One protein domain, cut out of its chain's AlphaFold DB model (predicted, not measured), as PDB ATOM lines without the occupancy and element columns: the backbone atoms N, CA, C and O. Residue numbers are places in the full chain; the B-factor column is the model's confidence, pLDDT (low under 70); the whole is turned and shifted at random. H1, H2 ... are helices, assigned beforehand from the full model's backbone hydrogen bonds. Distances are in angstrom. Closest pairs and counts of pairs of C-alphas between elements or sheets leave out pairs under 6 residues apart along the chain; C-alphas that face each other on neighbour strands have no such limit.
ATOM      1  N   ILE A 553      16.942  27.646 -40.685       95.00
ATOM      2  CA  ILE A 553      17.762  26.427 -40.619       95.00
ATOM      3  C   ILE A 553      19.104  26.749 -39.958       95.00
ATOM      4  O   ILE A 553      19.518  26.036 -39.046       95.00
ATOM      5  N   GLY A 554      19.744  27.852 -40.365       95.81
ATOM      6  CA  GLY A 554      20.993  28.320 -39.758       95.81
ATOM      7  C   GLY A 554      20.864  28.542 -38.249       95.81
ATOM      8  O   GLY A 554      21.679  28.028 -37.489       95.81
ATOM      9  N   TYR A 555      19.791  29.195 -37.794       95.50
ATOM     10  CA  TYR A 555      19.525  29.408 -36.368       95.50
ATOM     11  C   TYR A 555      19.324  28.092 -35.604       95.50
ATOM     12  O   TYR A 555      19.905  27.896 -34.536       95.50
ATOM     13  N   LYS A 556      18.549  27.150 -36.163       94.69
ATOM     14  CA  LYS A 556      18.369  25.814 -35.570       94.69
ATOM     15  C   LYS A 556      19.710  25.100 -35.403       94.69
ATOM     16  O   LYS A 556      19.984  24.568 -34.330       94.69
ATOM     17  N   PHE A 557      20.543  25.112 -36.440       96.31
ATOM     18  CA  PHE A 557      21.851  24.469 -36.391       96.31
ATOM     19  C   PHE A 557      22.785  25.146 -35.382       96.31
ATOM     20  O   PHE A 557      23.428  24.459 -34.591       96.31
ATOM     21  N   LYS A 558      22.784  26.483 -35.326       96.44
ATOM     22  CA  LYS A 558      23.538  27.248 -34.329       96.44
ATOM     23  C   LYS A 558      23.166  26.846 -32.899       96.44
ATOM     24  O   LYS A 558      24.059  26.560 -32.109       96.44
ATOM     25  N   ASN A 559      21.874  26.752 -32.581       95.12
ATOM     26  CA  ASN A 559      21.417  26.370 -31.239       95.12
ATOM     27  C   ASN A 559      21.909  24.977 -30.822       95.12
ATOM     28  O   ASN A 559      22.270  24.772 -29.664       95.12
ATOM     29  N   ILE A 560      21.948  24.027 -31.765       95.06
ATOM     30  CA  ILE A 560      22.518  22.695 -31.525       95.06
ATOM     31  C   ILE A 560      24.007  22.830 -31.180       95.06
ATOM     32  O   ILE A 560      24.446  22.346 -30.138       95.06
ATOM     33  N   LEU A 561      24.782  23.531 -32.014       96.88
ATOM     34  CA  LEU A 561      26.230  23.669 -31.833       96.88
ATOM     35  C   LEU A 561      26.612  24.455 -30.569       96.88
ATOM     36  O   LEU A 561      27.572  24.084 -29.893       96.88
ATOM     37  N   ASP A 562      25.865  25.500 -30.213       95.81
ATOM     38  CA  ASP A 562      26.097  26.293 -28.999       95.81
ATOM     39  C   ASP A 562      26.016  25.438 -27.729       95.81
ATOM     40  O   ASP A 562      26.825  25.602 -26.811       95.81
ATOM     41  N   SER A 563      25.061  24.504 -27.686       95.25
ATOM     42  CA  SER A 563      24.898  23.575 -26.567       95.25
ATOM     43  C   SER A 563      25.952  22.466 -26.594       95.25
ATOM     44  O   SER A 563      26.643  22.218 -25.600       95.25
ATOM     45  N   GLU A 564      26.098  21.802 -27.741       95.25
ATOM     46  CA  GLU A 564      26.828  20.538 -27.836       95.25
ATOM     47  C   GLU A 564      28.348  20.714 -27.908       95.25
ATOM     48  O   GLU A 564      29.087  19.862 -27.416       95.25
ATOM     49  N   LEU A 565      28.847  21.837 -28.436       97.06
ATOM     50  CA  LEU A 565      30.289  22.112 -28.491       97.06
ATOM     51  C   LEU A 565      30.845  22.692 -27.184       97.06
ATOM     52  O   LEU A 565      32.048  22.927 -27.089       97.06
ATOM     53  N   LYS A 566      30.008  22.935 -26.166       96.12
ATOM     54  CA  LYS A 566      30.417  23.628 -24.933       96.12
ATOM     55  C   LYS A 566      31.593  22.949 -24.226       96.12
ATOM     56  O   LYS A 566      32.504  23.643 -23.794       96.12
ATOM     57  N   HIS A 567      31.589  21.618 -24.133       96.44
ATOM     58  CA  HIS A 567      32.674  20.880 -23.480       96.44
ATOM     59  C   HIS A 567      33.981  20.944 -24.291       96.44
ATOM     60  O   HIS A 567      35.035  21.229 -23.732       96.44
ATOM     61  N   ILE A 568      33.904  20.788 -25.619       97.00
ATOM     62  CA  ILE A 568      35.072  20.882 -26.511       97.00
ATOM     63  C   ILE A 568      35.678  22.289 -26.443       97.00
ATOM     64  O   ILE A 568      36.879  22.422 -26.256       97.00
ATOM     65  N   LYS A 569      34.854  23.345 -26.490       96.81
ATOM     66  CA  LYS A 569      35.303  24.744 -26.349       96.81
ATOM     67  C   LYS A 569      36.047  25.011 -25.036       96.81
ATOM     68  O   LYS A 569      36.907  25.882 -25.004       96.81
ATOM     69  N   GLN A 570      35.685  24.309 -23.962       95.75
ATOM     70  CA  GLN A 570      36.308  24.467 -22.648       95.75
ATOM     71  C   GLN A 570      37.643  23.726 -22.542       95.75
ATOM     72  O   GLN A 570      38.582  24.279 -21.983       95.75
ATOM     73  N   GLN A 571      37.717  22.497 -23.060       95.31
ATOM     74  CA  GLN A 571      38.897  21.638 -22.917       95.31
ATOM     75  C   GLN A 571      39.925  21.832 -24.041       95.31
ATOM     76  O   GLN A 571      41.122  21.782 -23.788       95.31
ATOM     77  N   HIS A 572      39.460  22.080 -25.269       95.19
ATOM     78  CA  HIS A 572      40.275  22.215 -26.482       95.19
ATOM     79  C   HIS A 572      39.818  23.403 -27.348       95.19
ATOM     80  O   HIS A 572      39.271  23.226 -28.446       95.19
ATOM     81  N   PRO A 573      39.998  24.647 -26.865       96.81
ATOM     82  CA  PRO A 573      39.698  25.839 -27.656       96.81
ATOM     83  C   PRO A 573      40.547  25.930 -28.934       96.81
ATOM     84  O   PRO A 573      40.107  26.533 -29.910       96.81
ATOM     85  N   ASP A 574      41.729  25.311 -28.945       97.50
ATOM     86  CA  ASP A 574      42.629  25.188 -30.092       97.50
ATOM     87  C   ASP A 574      41.989  24.413 -31.255       97.50
ATOM     88  O   ASP A 574      41.991  24.903 -32.385       97.50
ATOM     89  N   ILE A 575      41.337  23.275 -30.977       97.62
ATOM     90  CA  ILE A 575      40.593  22.511 -31.992       97.62
ATOM     91  C   ILE A 575      39.487  23.384 -32.592       97.62
ATOM     92  O   ILE A 575      39.374  23.504 -33.808       97.62
ATOM     93  N   ILE A 576      38.708  24.076 -31.757       97.75
ATOM     94  CA  ILE A 576      37.627  24.951 -32.233       97.75
ATOM     95  C   ILE A 576      38.171  26.110 -33.077       97.75
ATOM     96  O   ILE A 576      37.554  26.491 -34.074       97.75
ATOM     97  N   ALA A 577      39.314  26.678 -32.691       97.56
ATOM     98  CA  ALA A 577      39.960  27.753 -33.432       97.56
ATOM     99  C   ALA A 577      40.463  27.295 -34.810       97.56
ATOM    100  O   ALA A 577      40.429  28.090 -35.748       97.56
ATOM    101  N   SER A 578      40.866  26.028 -34.956       97.50
ATOM    102  CA  SER A 578      41.288  25.467 -36.249       97.50
ATOM    103  C   SER A 578      40.147  25.231 -37.250       97.50
ATOM    104  O   SER A 578      40.404  25.041 -38.437       97.50
ATOM    105  N   TRP A 579      38.884  25.264 -36.813       98.25
ATOM    106  CA  TRP A 579      37.720  25.037 -37.677       98.25
ATOM    107  C   TRP A 579      37.342  26.288 -38.467       98.25
ATOM    108  O   TRP A 579      36.427  27.022 -38.091       98.25
ATOM    109  N   GLU A 580      38.060  26.537 -39.562       98.06
ATOM    110  CA  GLU A 580      37.899  27.712 -40.426       98.06
ATOM    111  C   GLU A 580      36.430  27.994 -40.782       98.06
ATOM    112  O   GLU A 580      35.929  29.101 -40.560       98.06
ATOM    113  N   TYR A 581      35.709  26.985 -41.271       98.62
ATOM    114  CA  TYR A 581      34.344  27.162 -41.757       98.62
ATOM    115  C   TYR A 581      33.350  27.353 -40.614       98.62
ATOM    116  O   TYR A 581      32.402  28.134 -40.737       98.62
ATOM    117  N   TYR A 582      33.575  26.710 -39.468       98.50
ATOM    118  CA  TYR A 582      32.803  27.004 -38.265       98.50
ATOM    119  C   TYR A 582      32.998  28.454 -37.794       98.50
ATOM    120  O   TYR A 582      32.022  29.120 -37.439       98.50
ATOM    121  N   GLN A 583      34.221  28.991 -37.856       98.44
ATOM    122  CA  GLN A 583      34.470  30.400 -37.527       98.44
ATOM    123  C   GLN A 583      33.746  31.350 -38.496       98.44
ATOM    124  O   GLN A 583      33.223  32.388 -38.078       98.44
ATOM    125  N   GLU A 584      33.677  31.018 -39.788       98.38
ATOM    126  CA  GLU A 584      32.881  31.777 -40.760       98.38
ATOM    127  C   GLU A 584      31.377  31.700 -40.468       98.38
ATOM    128  O   GLU A 584      30.687  32.725 -40.494       98.38
ATOM    129  N   PHE A 585      30.871  30.518 -40.116       98.31
ATOM    130  CA  PHE A 585      29.477  30.328 -39.722       98.31
ATOM    131  C   PHE A 585      29.096  31.167 -38.494       98.31
ATOM    132  O   PHE A 585      28.061  31.835 -38.503       98.31
ATOM    133  N   GLU A 586      29.949  31.216 -37.468       97.81
ATOM    134  CA  GLU A 586      29.740  32.068 -36.291       97.81
ATOM    135  C   GLU A 586      29.675  33.561 -36.666       97.81
ATOM    136  O   GLU A 586      28.839  34.303 -36.142       97.81
ATOM    137  N   LYS A 587      30.500  34.020 -37.622       97.38
ATOM    138  CA  LYS A 587      30.441  35.404 -38.136       97.38
ATOM    139  C   LYS A 587      29.129  35.688 -38.870       97.38
ATOM    140  O   LYS A 587      28.597  36.789 -38.734       97.38
ATOM    141  N   ILE A 588      28.613  34.732 -39.646       96.25
ATOM    142  CA  ILE A 588      27.306  34.851 -40.314       96.25
ATOM    143  C   ILE A 588      26.198  34.952 -39.263       96.25
ATOM    144  O   ILE A 588      25.397  35.886 -39.313       96.25
ATOM    145  N   CYS A 589      26.204  34.059 -38.271       95.12
ATOM    146  CA  CYS A 589      25.217  34.035 -37.197       95.12
ATOM    147  C   CYS A 589      25.159  35.356 -36.423       95.12
ATOM    148  O   CYS A 589      24.073  35.881 -36.184       95.12
ATOM    149  N   LYS A 590      26.319  35.930 -36.078       93.06
ATOM    150  CA  LYS A 590      26.410  37.218 -35.367       93.06
ATOM    151  C   LYS A 590      25.789  38.390 -36.126       93.06
ATOM    152  O   LYS A 590      25.419  39.371 -35.503       93.06
ATOM    153  N   LYS A 591      25.698  38.313 -37.455       90.38
ATOM    154  CA  LYS A 591      25.080  39.355 -38.292       90.38
ATOM    155  C   LYS A 591      23.579  39.146 -38.507       90.38
ATOM    156  O   LYS A 591      22.924  40.065 -38.982       90.38
ATOM    157  N   GLN A 592      23.064  37.940 -38.259       86.75
ATOM    158  CA  GLN A 592      21.690  37.554 -38.604       86.75
ATOM    159  C   GLN A 592      20.784  37.287 -37.395       86.75
ATOM    160  O   GLN A 592      19.570  37.411 -37.536       86.75
ATOM    161  N   TYR A 593      21.340  36.873 -36.252       78.69
ATOM    162  CA  TYR A 593      20.569  36.375 -35.099       78.69
ATOM    163  C   TYR A 593      20.868  37.098 -33.780       78.69
ATOM    164  O   TYR A 593      20.310  36.725 -32.749       78.69
ATOM    165  N   VAL A 594      21.780  38.071 -33.815       57.06
ATOM    166  CA  VAL A 594      22.011  39.058 -32.751       57.06
ATOM    167  C   VAL A 594      21.258  40.311 -33.156       57.06
ATOM    168  O   VAL A 594      20.595  40.890 -32.271       57.06
TER     169      VAL A 594
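Overview. This is residues 553 to 594 of the 594 residues of an uncharacterized protein of Campylobacter lari NCTC 11845 (UniProt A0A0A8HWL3). Four helices follow one another end to end round a small, nearly closed ring with an empty middle: H1 and H2 make one long side, H3 makes the turn at the far end, and H4 comes back along the other side until its later part, at Cys 589, is near the first turns of H1. The contacts across the ring are few, and H1 and H4 cross at a steep tilt instead of lying side by side. The printed part has 42 residues with four named helices, in the order H1, H2, H3, H4, and no named strand; the class is all helix. The whole is only just compact, close to loose, with a radius of gyration of the C-alphas of 10.5 A, and the C-alphas span 28 by 19 by 15 A.

Along the chain. H1 is residues 553 to 564, 16.7 A from first to last C-alpha, and begins with C-alpha 553 at (17.762, 26.427, -40.619). H2 is residues 566 to 571, 8.9 A long, and ends with C-alpha 571 at (38.897, 21.638, -22.917). H3 is residues 573 to 578, 8.7 A long. H4, the longest helix, is residues 580 to 592, 19.1 A long, and ends with C-alpha 592 at (21.690, 37.554, -38.604).

Arrangement. H1 and H2 meet only through their link. H2 and H3 only just touch, with 3 pairs of C-alphas within 8 A, and only at the corner by their link; their closest C-alphas are those of Lys 569 and Ile 576, 6.3 A apart. The lines of H2 and H3 are about perpendicular, at 78 degrees. H3 and H4 are close but not clearly touching, with the closest C-alphas, those of Ala 577 and Gln 583, 7.3 A apart. Their lines are about perpendicular too, at 82 degrees. H4 and H1 only just touch, with 3 pairs of C-alphas within 8 A, by residues 554 to 558 of H1 and residue 589 of H4 alone. The closest C-alphas of these two are those of Tyr 555 and Cys 589, 7.4 A apart. H1 and H4 run opposite ways at a steep tilt of 62 degrees. H1 and H3 are apart, and so are H2 and H4. In H1, H2 and H3 every O i to N i+4 pair is within hydrogen-bond range; in H4 8 of 9 are.

Size, cuts and confidence. The two C-alphas farthest apart are those of Gln 571 and Gln 592, at 28.2 A, while the C-alphas of Ile 553 and Val 594 are 15.5 A apart. The printed part has no cut and ends at residue 594, the chain's last residue. The links H1 to H2, H2 to H3 and H3 to H4 are tight, with 1 residue in each. Residues 570 to 575, of which 573 to 575 belong to H3, stand free. The mean pLDDT of the printed part is 94.8, and residue 594 is under 70.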